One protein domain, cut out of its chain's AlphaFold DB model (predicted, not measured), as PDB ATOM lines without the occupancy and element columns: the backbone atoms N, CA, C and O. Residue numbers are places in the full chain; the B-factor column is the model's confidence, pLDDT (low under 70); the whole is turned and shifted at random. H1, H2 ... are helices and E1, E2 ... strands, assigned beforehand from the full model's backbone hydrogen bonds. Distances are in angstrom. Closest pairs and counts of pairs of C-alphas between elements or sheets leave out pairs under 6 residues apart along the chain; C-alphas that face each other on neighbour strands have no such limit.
ATOM      1  N   ILE A 170     166.258 115.308 157.907       84.81
ATOM      2  CA  ILE A 170     165.057 114.639 157.430       84.81
ATOM      3  C   ILE A 170     165.048 113.244 158.047       84.81
ATOM      4  O   ILE A 170     166.070 112.554 158.056       84.81
ATOM      5  N   ALA A 171     163.903 112.815 158.561       86.62
ATOM      6  CA  ALA A 171     163.677 111.424 158.923       86.62
ATOM      7  C   ALA A 171     162.314 110.971 158.428       86.62
ATOM      8  O   ALA A 171     161.359 111.738 158.394       86.62
ATOM      9  N   TYR A 172     162.211 109.685 158.117       86.25
ATOM     10  CA  TYR A 172     160.928 109.054 157.883       86.25
ATOM     11  C   TYR A 172     160.807 107.795 158.728       86.25
ATOM     12  O   TYR A 172     161.799 107.153 159.089       86.25
ATOM     13  N   VAL A 173     159.575 107.444 159.070       86.06
ATOM     14  CA  VAL A 173     159.285 106.193 159.754       86.06
ATOM     15  C   VAL A 173     157.965 105.616 159.262       86.06
ATOM     16  O   VAL A 173     156.911 106.242 159.356       86.06
ATOM     17  N   GLU A 174     158.025 104.387 158.757       87.31
ATOM     18  CA  GLU A 174     156.849 103.638 158.322       87.31
ATOM     19  C   GLU A 174     156.211 102.898 159.510       87.31
ATOM     20  O   GLU A 174     156.874 102.277 160.349       87.31
ATOM     21  N   GLY A 175     154.895 103.001 159.621       82.94
ATOM     22  CA  GLY A 175     153.996 102.203 160.446       82.94
ATOM     23  C   GLY A 175     153.176 101.244 159.604       82.94
ATOM     24  O   GLY A 175     153.284 101.239 158.386       82.94
ATOM     25  N   SER A 176     152.351 100.430 160.264       86.44
ATOM     26  CA  SER A 176     151.517  99.449 159.565       86.44
ATOM     27  C   SER A 176     150.551 100.127 158.588       86.44
ATOM     28  O   SER A 176     150.416  99.683 157.456       86.44
ATOM     29  N   ASN A 177     149.953 101.246 159.013       87.75
ATOM     30  CA  ASN A 177     148.937 101.978 158.251       87.75
ATOM     31  C   ASN A 177     149.298 103.453 158.027       87.75
ATOM     32  O   ASN A 177     148.482 104.220 157.518       87.75
ATOM     33  N   SER A 178     150.474 103.895 158.479       87.69
ATOM     34  CA  SER A 178     150.840 105.310 158.413       87.69
ATOM     35  C   SER A 178     152.327 105.511 158.203       87.69
ATOM     36  O   SER A 178     153.121 104.860 158.875       87.69
ATOM     37  N   THR A 179     152.703 106.451 157.347       86.88
ATOM     38  CA  THR A 179     154.095 106.853 157.127       86.88
ATOM     39  C   THR A 179     154.284 108.275 157.618       86.88
ATOM     40  O   THR A 179     153.564 109.169 157.190       86.88
ATOM     41  N   TYR A 180     155.250 108.471 158.511       87.62
ATOM     42  CA  TYR A 180     155.581 109.774 159.077       87.62
ATOM     43  C   TYR A 180     156.838 110.312 158.401       87.62
ATOM     44  O   TYR A 180     157.826 109.585 158.284       87.62
ATOM     45  N   TRP A 181     156.803 111.577 158.014       87.81
ATOM     46  CA  TRP A 181     157.903 112.347 157.455       87.81
ATOM     47  C   TRP A 181     158.174 113.534 158.372       87.81
ATOM     48  O   TRP A 181     157.249 114.266 158.716       87.81
ATOM     49  N   LEU A 182     159.413 113.683 158.824       90.19
ATOM     50  CA  LEU A 182     159.830 114.747 159.724       90.19
ATOM     51  C   LEU A 182     160.941 115.547 159.061       90.19
ATOM     52  O   LEU A 182     161.959 114.981 158.655       90.19
ATOM     53  N   GLU A 183     160.769 116.858 159.040       88.06
ATOM     54  CA  GLU A 183     161.752 117.815 158.553       88.06
ATOM     55  C   GLU A 183     162.087 118.779 159.678       88.06
ATOM     56  O   GLU A 183     161.212 119.441 160.229       88.06
ATOM     57  N   TYR A 184     163.358 118.814 160.049       87.69
ATOM     58  CA  TYR A 184     163.875 119.716 161.062       87.69
ATOM     59  C   TYR A 184     164.470 120.940 160.377       87.69
ATOM     60  O   TYR A 184     165.424 120.819 159.594       87.69
ATOM     61  N   PHE A 185     163.927 122.103 160.711       83.25
ATOM     62  CA  PHE A 185     164.423 123.396 160.276       83.25
ATOM     63  C   PHE A 185     165.037 124.111 161.471       83.25
ATOM     64  O   PHE A 185     164.438 124.186 162.543       83.25
ATOM     65  N   GLU A 186     166.248 124.621 161.280       76.50
ATOM     66  CA  GLU A 186     166.816 125.568 162.228       76.50
ATOM     67  C   GLU A 186     166.398 126.950 161.770       76.50
ATOM     68  O   GLU A 186     166.630 127.318 160.617       76.50
ATOM     69  N   VAL A 187     165.715 127.654 162.656       69.94
ATOM     70  CA  VAL A 187     165.317 129.030 162.427       69.94
ATOM     71  C   VAL A 187     166.415 129.864 163.069       69.94
ATOM     72  O   VAL A 187     166.619 129.800 164.277       69.94
ATOM     73  N   ASP A 188     167.203 130.563 162.252       56.81
ATOM     74  CA  ASP A 188     168.094 131.592 162.786       56.81
ATOM     75  C   ASP A 188     167.208 132.643 163.483       56.81
ATOM     76  O   ASP A 188     166.143 132.931 162.951       56.81
ATOM     77  N   PHE A 189     167.652 133.208 164.618       51.47
ATOM     78  CA  PHE A 189     167.001 134.255 165.449       51.47
ATOM     79  C   PHE A 189     166.273 133.797 166.724       51.47
ATOM     80  O   PHE A 189     165.076 134.014 166.812       51.47
ATOM     81  N   ASP A 190     166.981 133.258 167.732       50.84
ATOM     82  CA  ASP A 190     166.487 132.978 169.110       50.84
ATOM     83  C   ASP A 190     165.154 132.199 169.221       50.84
ATOM     84  O   ASP A 190     164.632 131.967 170.311       50.84
ATOM     85  N   GLU A 191     164.620 131.766 168.088       60.28
ATOM     86  CA  GLU A 191     163.409 131.004 167.930       60.28
ATOM     87  C   GLU A 191     163.764 129.536 168.012       60.28
ATOM     88  O   GLU A 191     164.806 129.060 167.548       60.28
ATOM     89  N   GLU A 192     162.873 128.793 168.642       67.81
ATOM     90  CA  GLU A 192     163.072 127.373 168.744       67.81
ATOM     91  C   GLU A 192     163.002 126.701 167.379       67.81
ATOM     92  O   GLU A 192     162.211 127.088 166.512       67.81
ATOM     93  N   PRO A 193     163.787 125.636 167.185       70.44
ATOM     94  CA  PRO A 193     163.737 124.919 165.937       70.44
ATOM     95  C   PRO A 193     162.351 124.314 165.717       70.44
ATOM     96  O   PRO A 193     161.751 123.701 166.606       70.44
ATOM     97  N   VAL A 194     161.878 124.441 164.482       81.69
ATOM     98  CA  VAL A 194     160.562 123.966 164.073       81.69
ATOM     99  C   VAL A 194     160.717 122.626 163.373       81.69
ATOM    100  O   VAL A 194     161.473 122.478 162.408       81.69
ATOM    101  N   ILE A 195     159.972 121.629 163.848       87.31
ATOM    102  CA  ILE A 195     159.881 120.333 163.178       87.31
ATOM    103  C   ILE A 195     158.551 120.273 162.441       87.31
ATOM    104  O   ILE A 195     157.484 120.249 163.050       87.31
ATOM    105  N   TYR A 196     158.612 120.209 161.118       87.44
ATOM    106  CA  TYR A 196     157.452 119.918 160.290       87.44
ATOM    107  C   TYR A 196     157.230 118.406 160.237       87.44
ATOM    108  O   TYR A 196     158.155 117.646 159.942       87.44
ATOM    109  N   CYS A 197     156.010 117.960 160.529       85.81
ATOM    110  CA  CYS A 197     155.625 116.559 160.478       85.81
ATOM    111  C   CYS A 197     154.466 116.355 159.505       85.81
ATOM    112  O   CYS A 197     153.405 116.953 159.656       85.81
ATOM    113  N   SER A 198     154.661 115.465 158.535       85.69
ATOM    114  CA  SER A 198     153.629 114.992 157.613       85.69
ATOM    115  C   SER A 198     153.360 113.505 157.842       85.69
ATOM    116  O   SER A 198     154.282 112.727 158.095       85.69
ATOM    117  N   VAL A 199     152.094 113.101 157.787       85.88
ATOM    118  CA  VAL A 199     151.624 111.748 158.084       85.88
ATOM    119  C   VAL A 199     150.685 111.271 156.989       85.88
ATOM    120  O   VAL A 199     149.543 111.707 156.918       85.88
ATOM    121  N   TYR A 200     151.141 110.323 156.172       84.88
ATOM    122  CA  TYR A 200     150.311 109.638 155.181       84.88
ATOM    123  C   TYR A 200     149.618 108.433 155.816       84.88
ATOM    124  O   TYR A 200     150.308 107.523 156.272       84.88
ATOM    125  N   ASN A 201     148.287 108.375 155.816       85.19
ATOM    126  CA  ASN A 201     147.512 107.207 156.238       85.19
ATOM    127  C   ASN A 201     147.117 106.366 155.015       85.19
ATOM    128  O   ASN A 201     146.291 106.783 154.205       85.19
ATOM    129  N   SER A 202     147.671 105.158 154.894       81.06
ATOM    130  CA  SER A 202     147.450 104.292 153.730       81.06
ATOM    131  C   SER A 202     146.037 103.716 153.648       81.06
ATOM    132  O   SER A 202     145.575 103.430 152.549       81.06
ATOM    133  N   VAL A 203     145.355 103.559 154.785       83.94
ATOM    134  CA  VAL A 203     143.994 103.006 154.850       83.94
ATOM    135  C   VAL A 203     142.978 104.047 154.401       83.94
ATOM    136  O   VAL A 203     142.058 103.738 153.653       83.94
ATOM    137  N   GLN A 204     143.154 105.288 154.849       83.75
ATOM    138  CA  GLN A 204     142.256 106.388 154.497       83.75
ATOM    139  C   GLN A 204     142.645 107.075 153.185       83.75
ATOM    140  O   GLN A 204     141.835 107.810 152.630       83.75
ATOM    141  N   GLY A 205     143.877 106.862 152.709       80.31
ATOM    142  CA  GLY A 205     144.431 107.580 151.565       80.31
ATOM    143  C   GLY A 205     144.476 109.089 151.795       80.31
ATOM    144  O   GLY A 205     144.190 109.833 150.864       80.31
ATOM    145  N   LYS A 206     144.749 109.510 153.035       78.19
ATOM    146  CA  LYS A 206     144.779 110.915 153.454       78.19
ATOM    147  C   LYS A 206     146.121 111.256 154.071       78.19
ATOM    148  O   LYS A 206     146.660 110.453 154.839       78.19
ATOM    149  N   THR A 207     146.582 112.477 153.832       78.19
ATOM    150  CA  THR A 207     147.722 113.043 154.542       78.19
ATOM    151  C   THR A 207     147.279 114.108 155.530       78.19
ATOM    152  O   THR A 207     146.409 114.924 155.240       78.19
ATOM    153  N   GLU A 208     147.918 114.118 156.694       82.00
ATOM    154  CA  GLU A 208     147.879 115.230 157.632       82.00
ATOM    155  C   GLU A 208     149.262 115.847 157.811       82.00
ATOM    156  O   GLU A 208     150.244 115.116 157.914       82.00
ATOM    157  N   ALA A 209     149.348 117.172 157.902       83.12
ATOM    158  CA  ALA A 209     150.567 117.877 158.274       83.12
ATOM    159  C   ALA A 209     150.362 118.766 159.505       83.12
ATOM    160  O   ALA A 209     149.259 119.249 159.775       83.12
ATOM    161  N   TYR A 210     151.419 118.926 160.300       84.62
ATOM    162  CA  TYR A 210     151.439 119.792 161.475       84.62
ATOM    163  C   TYR A 210     152.870 120.123 161.909       84.62
ATOM    164  O   TYR A 210     153.819 119.396 161.612       84.62
ATOM    165  N   TYR A 211     153.009 121.210 162.663       86.62
ATOM    166  CA  TYR A 211     154.262 121.596 163.301       86.62
ATOM    167  C   TYR A 211     154.376 120.997 164.698       86.62
ATOM    168  O   TYR A 211     153.381 120.831 165.405       86.62
ATOM    169  N   ILE A 212     155.604 120.657 165.070       89.50
ATOM    170  CA  ILE A 212     155.991 120.234 166.408       89.50
ATOM    171  C   ILE A 212     156.866 121.347 166.976       89.50
ATOM    172  O   ILE A 212     157.990 121.553 166.513       89.50
ATOM    173  N   TYR A 213     156.331 122.038 167.977       88.25
ATOM    174  CA  TYR A 213     157.035 123.062 168.742       88.25
ATOM    175  C   TYR A 213     157.648 122.409 169.975       88.25
ATOM    176  O   TYR A 213     156.942 121.751 170.744       88.25
ATOM    177  N   LEU A 214     158.962 122.532 170.145       88.19
ATOM    178  CA  LEU A 214     159.673 121.866 171.239       88.19
ATOM    179  C   LEU A 214     159.510 122.589 172.593       88.19
ATOM    180  O   LEU A 214     159.667 121.948 173.625       88.19
ATOM    181  N   SER A 215     159.100 123.858 172.592       87.31
ATOM    182  CA  SER A 215     158.692 124.677 173.756       87.31
ATOM    183  C   SER A 215     157.339 124.288 174.289       87.31
ATOM    184  O   SER A 215     157.026 124.585 175.439       87.31
ATOM    185  N   ASN A 216     156.492 123.704 173.439       88.06
ATOM    186  CA  ASN A 216     155.098 123.457 173.760       88.06
ATOM    187  C   ASN A 216     154.831 121.950 173.897       88.06
ATOM    188  O   ASN A 216     154.286 121.319 172.983       88.06
ATOM    189  N   PRO A 217     155.179 121.343 175.046       87.88
ATOM    190  CA  PRO A 217     154.915 119.933 175.313       87.88
ATOM    191  C   PRO A 217     153.419 119.600 175.392       87.88
ATOM    192  O   PRO A 217     153.062 118.436 175.246       87.88
ATOM    193  N   GLN A 218     152.544 120.594 175.569       87.12
ATOM    194  CA  GLN A 218     151.086 120.421 175.663       87.12
ATOM    195  C   GLN A 218     150.380 120.475 174.297       87.12
ATOM    196  O   GLN A 218     149.153 120.455 174.218       87.12
ATOM    197  N   GLN A 219     151.144 120.551 173.204       87.38
ATOM    198  CA  GLN A 219     150.609 120.472 171.846       87.38
ATOM    199  C   GLN A 219     149.895 119.139 171.568       87.38
ATOM    200  O   GLN A 219     149.875 118.234 172.398       87.38
ATOM    201  N   ARG A 220     149.333 118.986 170.359       88.62
ATOM    202  CA  ARG A 220     148.594 117.773 169.973       88.62
ATOM    203  C   ARG A 220     149.353 116.482 170.325       88.62
ATOM    204  O   ARG A 220     150.575 116.427 170.147       88.62
ATOM    205  N   PRO A 221     148.639 115.407 170.701       90.25
ATOM    206  CA  PRO A 221     149.272 114.124 170.922       90.25
ATOM    207  C   PRO A 221     150.075 113.659 169.701       90.25
ATOM    208  O   PRO A 221     149.560 113.546 168.584       90.25
ATOM    209  N   LEU A 222     151.353 113.376 169.924       90.94
ATOM    210  CA  LEU A 222     152.288 112.865 168.938       90.94
ATOM    211  C   LEU A 222     152.295 111.339 168.947       90.94
ATOM    212  O   LEU A 222     152.300 110.677 169.988       90.94
ATOM    213  N   HIS A 223     152.373 110.756 167.755       90.81
ATOM    214  CA  HIS A 223     152.459 109.311 167.623       90.81
ATOM    215  C   HIS A 223     153.773 108.768 168.213       90.81
ATOM    216  O   HIS A 223     154.847 109.347 168.040       90.81
ATOM    217  N   ARG A 224     153.732 107.579 168.831       89.06
ATOM    218  CA  ARG A 224     154.899 106.958 169.494       89.06
ATOM    219  C   ARG A 224     156.140 106.862 168.599       89.06
ATOM    220  O   ARG A 224     157.263 106.969 169.083       89.06
ATOM    221  N   LYS A 225     155.958 106.644 167.293       89.00
ATOM    222  CA  LYS A 225     157.077 106.580 166.338       89.00
ATOM    223  C   LYS A 225     157.761 107.938 166.142       89.00
ATOM    224  O   LYS A 225     158.984 107.965 166.072       89.00
ATOM    225  N   VAL A 226     156.992 109.028 166.130       91.12
ATOM    226  CA  VAL A 226     157.503 110.408 166.099       91.12
ATOM    227  C   VAL A 226     158.286 110.683 167.382       91.12
ATOM    228  O   VAL A 226     159.458 111.031 167.312       91.12
ATOM    229  N   LEU A 227     157.706 110.388 168.551       91.88
ATOM    230  CA  LEU A 227     158.378 110.554 169.852       91.88
ATOM    231  C   LEU A 227     159.703 109.770 169.931       91.88
ATOM    232  O   LEU A 227     160.709 110.273 170.424       91.88
ATOM    233  N   ASN A 228     159.741 108.546 169.393       90.12
ATOM    234  CA  ASN A 228     160.973 107.756 169.311       90.12
ATOM    235  C   ASN A 228     162.033 108.390 168.394       90.12
ATOM    236  O   ASN A 228     163.225 108.243 168.667       90.12
ATOM    237  N   LEU A 229     161.632 109.045 167.299       90.56
ATOM    238  CA  LEU A 229     162.559 109.789 166.440       90.56
ATOM    239  C   LEU A 229     163.107 111.013 167.173       90.56
ATOM    240  O   LEU A 229     164.324 111.175 167.221       90.56
ATOM    241  N   LEU A 230     162.247 111.793 167.830       91.12
ATOM    242  CA  LEU A 230     162.663 112.944 168.638       91.12
ATOM    243  C   LEU A 230     163.648 112.533 169.744       91.12
ATOM    244  O   LEU A 230     164.665 113.190 169.958       91.12
ATOM    245  N   TYR A 231     163.425 111.373 170.370       89.75
ATOM    246  CA  TYR A 231     164.348 110.799 171.352       89.75
ATOM    247  C   TYR A 231     165.721 110.482 170.743       89.75
ATOM    248  O   TYR A 231     166.763 110.725 171.355       89.75
ATOM    249  N   LYS A 232     165.744 109.915 169.532       88.75
ATOM    250  CA  LYS A 232     166.995 109.638 168.810       88.75
ATOM    251  C   LYS A 232     167.702 110.923 168.386       88.75
ATOM    252  O   LYS A 232     168.926 110.933 168.345       88.75
ATOM    253  N   TRP A 233     166.948 111.982 168.106       89.25
ATOM    254  CA  TRP A 233     167.478 113.305 167.781       89.25
ATOM    255  C   TRP A 233     167.985 114.092 168.995       89.25
ATOM    256  O   TRP A 233     168.683 115.082 168.800       89.25
ATOM    257  N   GLY A 234     167.722 113.616 170.217       90.19
ATOM    258  CA  GLY A 234     168.263 114.187 171.451       90.19
ATOM    259  C   GLY A 234     167.318 115.128 172.198       90.19
ATOM    260  O   GLY A 234     167.741 115.721 173.184       90.19
ATOM    261  N   TYR A 235     166.050 115.236 171.790       90.56
ATOM    262  CA  TYR A 235     165.056 116.126 172.412       90.56
ATOM    263  C   TYR A 235     164.474 115.538 173.702       90.56
ATOM    264  O   TYR A 235     163.285 115.245 173.806       90.56
ATOM    265  N   TYR A 236     165.340 115.280 174.676       89.38
ATOM    266  CA  TYR A 236     164.996 114.599 175.921       89.38
ATOM    267  C   TYR A 236     164.113 115.443 176.839       89.38
ATOM    268  O   TYR A 236     163.147 114.912 177.380       89.38
ATOM    269  N   GLU A 237     164.420 116.730 176.980       89.38
ATOM    270  CA  GLU A 237     163.677 117.653 177.847       89.38
ATOM    271  C   GLU A 237     162.239 117.818 177.362       89.38
ATOM    272  O   GLU A 237     161.316 117.483 178.097       89.38
ATOM    273  N   PHE A 238     162.057 118.135 176.077       90.81
ATOM    274  CA  PHE A 238     160.736 118.149 175.445       90.81
ATOM    275  C   PHE A 238     159.943 116.861 175.709       90.81
ATOM    276  O   PHE A 238     158.772 116.909 176.069       90.81
ATOM    277  N   LEU A 239     160.565 115.688 175.533       91.12
ATOM    278  CA  LEU A 239     159.872 114.417 175.744       91.12
ATOM    279  C   LEU A 239     159.468 114.212 177.201       91.12
ATOM    280  O   LEU A 239     158.380 113.698 177.440       91.12
ATOM    281  N   ARG A 240     160.334 114.572 178.154       89.00
ATOM    282  CA  ARG A 240     160.022 114.525 179.584       89.00
ATOM    283  C   ARG A 240     158.760 115.348 179.845       89.00
ATOM    284  O   ARG A 240     157.754 114.792 180.273       89.00
ATOM    285  N   ASP A 241     158.777 116.616 179.466       90.19
ATOM    286  CA  ASP A 241     157.675 117.537 179.752       90.19
ATOM    287  C   ASP A 241     156.386 117.114 179.010       90.19
ATOM    288  O   ASP A 241     155.281 117.168 179.550       90.19
ATOM    289  N   TYR A 242     156.517 116.584 177.788       91.06
ATOM    290  CA  TYR A 242     155.405 116.033 177.004       91.06
ATOM    291  C   TYR A 242     154.737 114.833 177.697       91.06
ATOM    292  O   TYR A 242     153.509 114.735 177.756       91.06
ATOM    293  N   TYR A 243     155.519 113.885 178.221       88.69
ATOM    294  CA  TYR A 243     154.961 112.707 178.888       88.69
ATOM    295  C   TYR A 243     154.412 113.030 180.286       88.69
ATOM    296  O   TYR A 243     153.478 112.353 180.710       88.69
ATOM    297  N   GLU A 244     154.911 114.056 180.983       86.25
ATOM    298  CA  GLU A 244     154.290 114.540 182.231       86.25
ATOM    299  C   GLU A 244     152.844 114.978 182.007       86.25
ATOM    300  O   GLU A 244     151.979 114.703 182.842       86.25
ATOM    301  N   HIS A 245     152.576 115.590 180.852       84.88
ATOM    302  CA  HIS A 245     151.243 116.038 180.480       84.88
ATOM    303  C   HIS A 245     150.341 114.898 179.975       84.88
ATOM    304  O   HIS A 245     149.185 114.803 180.383       84.88
ATOM    305  N   PHE A 246     150.848 114.019 179.101       82.81
ATOM    306  CA  PHE A 246     150.006 113.038 178.396       82.81
ATOM    307  C   PHE A 246     150.034 111.604 178.950       82.81
ATOM    308  O   PHE A 246     149.126 110.831 178.644       82.81
ATOM    309  N   ASP A 247     151.066 111.192 179.698       76.38
ATOM    310  CA  ASP A 247     151.210 109.806 180.177       76.38
ATOM    311  C   ASP A 247     152.221 109.687 181.341       76.38
ATOM    312  O   ASP A 247     153.384 109.293 181.165       76.38
ATOM    313  N   GLN A 248     151.757 109.986 182.561       63.72
ATOM    314  CA  GLN A 248     152.570 109.945 183.787       63.72
ATOM    315  C   GLN A 248     153.173 108.554 184.080       63.72
ATOM    316  O   GLN A 248     154.238 108.448 184.688       63.72
ATOM    317  N   ALA A 249     152.558 107.463 183.607       61.34
ATOM    318  CA  ALA A 249     153.092 106.111 183.789       61.34
ATOM    319  C   ALA A 249     154.283 105.820 182.853       61.34
ATOM    320  O   ALA A 249     155.238 105.127 183.231       61.34
ATOM    321  N   LYS A 250     154.289 106.373 181.630       64.00
ATOM    322  CA  LYS A 250     155.460 106.302 180.735       64.00
ATOM    323  C   LYS A 250     156.624 107.171 181.202       64.00
ATOM    324  O   LYS A 250     157.768 106.792 180.929       64.00
ATOM    325  N   MET A 251     156.368 108.254 181.936       58.78
ATOM    326  CA  MET A 251     157.415 109.121 182.486       58.78
ATOM    327  C   MET A 251     158.428 108.376 183.345       58.78
ATOM    328  O   MET A 251     159.636 108.506 183.133       58.78
ATOM    329  N   HIS A 252     157.953 107.512 184.243       58.22
ATOM    330  CA  HIS A 252     158.821 106.726 185.119       58.22
ATOM    331  C   HIS A 252     159.811 105.849 184.323       58.22
ATOM    332  O   HIS A 252     161.010 105.807 184.604       58.22
ATOM    333  N   ASN A 253     159.338 105.213 183.248       66.44
ATOM    334  CA  ASN A 253     160.165 104.368 182.382       66.44
ATOM    335  C   ASN A 253     161.190 105.161 181.553       66.44
ATOM    336  O   ASN A 253     162.251 104.636 181.199       66.44
ATOM    337  N   ILE A 254     160.871 106.407 181.204       65.06
ATOM    338  CA  ILE A 254     161.742 107.278 180.411       65.06
ATOM    339  C   ILE A 254     162.818 107.902 181.294       65.06
ATOM    340  O   ILE A 254     163.992 107.821 180.925       65.06
ATOM    341  N   ALA A 255     162.452 108.399 182.478       63.16
ATOM    342  CA  ALA A 255     163.388 108.862 183.501       63.16
ATOM    343  C   ALA A 255     164.423 107.775 183.843       63.16
ATOM    344  O   ALA A 255     165.630 108.009 183.744       63.16
ATOM    345  N   MET A 256     163.967 106.539 184.079       68.94
ATOM    346  CA  MET A 256     164.834 105.376 184.321       68.94
ATOM    347  C   MET A 256     165.811 105.095 183.163       68.94
ATOM    348  O   MET A 256     166.964 104.720 183.383       68.94
ATOM    349  N   LYS A 257     165.395 105.282 181.902       72.56
ATOM    350  CA  LYS A 257     166.274 105.101 180.729       72.56
ATOM    351  C   LYS A 257     167.260 106.253 180.533       72.56
ATOM    352  O   LYS A 257     168.384 106.002 180.095       72.56
ATOM    353  N   MET A 258     166.859 107.490 180.829       65.19
ATOM    354  CA  MET A 258     167.737 108.665 180.771       65.19
ATOM    355  C   MET A 258     168.835 108.579 181.830       65.19
ATOM    356  O   MET A 258     170.012 108.707 181.490       65.19
ATOM    357  N   GLN A 259     168.475 108.235 183.067       67.38
ATOM    358  CA  GLN A 259     169.416 108.076 184.177       67.38
ATOM    359  C   GLN A 259     170.483 107.009 183.873       67.38
ATOM    360  O   GLN A 259     171.674 107.253 184.053       67.38
ATOM    361  N   ARG A 260     170.086 105.873 183.279       73.81
ATOM    362  CA  ARG A 260     171.023 104.823 182.827       73.81
ATOM    363  C   ARG A 260     171.984 105.287 181.726       73.81
ATOM    364  O   ARG A 260     173.122 104.828 181.682       73.81
ATOM    365  N   LYS A 261     171.554 106.166 180.813       68.06
ATOM    366  CA  LYS A 261     172.428 106.714 179.757       68.06
ATOM    367  C   LYS A 261     173.427 107.732 180.302       68.06
ATOM    368  O   LYS A 261     174.578 107.711 179.873       68.06
ATOM    369  N   VAL A 262     172.999 108.588 181.230       63.09
ATOM    370  CA  VAL A 262     173.880 109.542 181.920       63.09
ATOM    371  C   VAL A 262     174.922 108.789 182.749       63.09
ATOM    372  O   VAL A 262     176.110 109.046 182.590       63.09
ATOM    373  N   GLN A 263     174.507 107.777 183.520       64.69
ATOM    374  CA  GLN A 263     175.426 106.910 184.273       64.69
ATOM    375  C   GLN A 263     176.443 106.206 183.374       64.69
ATOM    376  O   GLN A 263     177.626 106.199 183.693       64.69
ATOM    377  N   LYS A 264     176.019 105.668 182.223       70.31
ATOM    378  CA  LYS A 264     176.963 105.081 181.264       70.31
ATOM    379  C   LYS A 264     177.967 106.102 180.741       70.31
ATOM    380  O   LYS A 264     179.131 105.769 180.646       70.31
ATOM    381  N   ARG A 265     177.555 107.333 180.415       59.50
ATOM    382  CA  ARG A 265     178.489 108.374 179.940       59.50
ATOM    383  C   ARG A 265     179.502 108.793 181.006       59.50
ATOM    384  O   ARG A 265     180.647 109.028 180.656       59.50
ATOM    385  N   LEU A 266     179.094 108.833 182.273       48.34
ATOM    386  CA  LEU A 266     179.975 109.145 183.403       48.34
ATOM    387  C   LEU A 266     180.953 108.010 183.752       48.34
ATOM    388  O   LEU A 266     181.945 108.269 184.409       48.34
ATOM    389  N   GLN A 267     180.699 106.772 183.315       54.47
ATOM    390  CA  GLN A 267     181.617 105.636 183.501       54.47
ATOM    391  C   GLN A 267     182.762 105.585 182.475       54.47
ATOM    392  O   GLN A 267     183.657 104.757 182.615       54.47
ATOM    393  N   TYR A 268     182.719 106.421 181.435       51.69
ATOM    394  CA  TYR A 268     183.741 106.492 180.379       51.69
ATOM    395  C   TYR A 268     184.529 107.816 180.399       51.69
ATOM    396  O   TYR A 268     185.183 108.144 179.409       51.69
TER     397      TYR A 268
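AT A GLANCE: This is residues 170 to 268 of the 269 residues of an uncharacterized protein of Caryophanon tenue (UniProt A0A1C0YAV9). What would one see first in this model? A twisted wall of four antiparallel strands has H1 over one face and the other face bare, and H1, H2 and H3 fold back and forth in steps away from it. The far end of H3, with residues 259 to 268, sticks out as a free arm. What is it made of? The 99 printed residues, of mixed class, hold E1 E2 E3 E4 H1 H2 H3 in that order, and the sheet, in the order E1 - E2 - E3 - E4, is a meander, each strand the antiparallel neighbour of the one before. How spread out is it? It is only just compact, close to loose, with a radius of gyration of the C-alphas of 15.0 A and spans of 48 by 36 by 27 A.

IN THESE COORDINATES: Where do the strands run? E1 is residues 170 to 174, beginning at C-alpha 170 at (165.057, 114.639, 157.430). E2 is residues 178 to 185, 22.7 A long; E3 is residues 194 to 201, 22.6 A; E4 is residues 206 to 213, 23.1 A. Where are the helices? H1 is residues 224 to 233, 14.2 A, and H2 is residues 236 to 246, 15.3 A. H3, residues 248 to 266, measures 27.4 A and ends at C-alpha 266 at (179.975, 109.145, 183.403).

HOW THE PARTS SIT: How are the strands paired? E1 and E2 form a hairpin, with N 171 and O 182 at 2.9 A. E2 and E3 form another, with N 181 and O 198 at 2.8 A, and so do E3 and E4, with N 199 and O 208 at 2.7 A. What is on the twisted sheet? H1 is on it at a height over the sheet of 9.2 A, making two layers, a helix on one face of a sheet. It lies over E2 and runs only just along the strands, at 29.6 degrees to E2 on the local plane. How do the helices follow one another? H1 and H2 touch as a helical hairpin, opposite ways at a shallow tilt of 23 degrees, their closest C-alphas being Leu 227 and Leu 239 at 7.2 A. H3 touches H2 with residues 250 to 255 alone, opposite ways at a shallow tilt of 16 degrees, the closest C-alphas being Tyr 243 and Met 251 at 5.6 A; H1 and H3 are apart. Are the helix backbones complete? Every O i to N i+4 pair is within hydrogen-bond range in H1 and H2, and 13 of 15 are in H3.

THE WHOLE: How large is it? The two C-alphas farthest apart, those of Gly 205 and Gln 267, are 49.1 A apart. Is anything cut or long? The printed part has no cut, and no link is long. Where is confidence low? The mean pLDDT of the printed part is 80.0, with 24 residues under 70, among them residues 187 to 192 and 248 to 256.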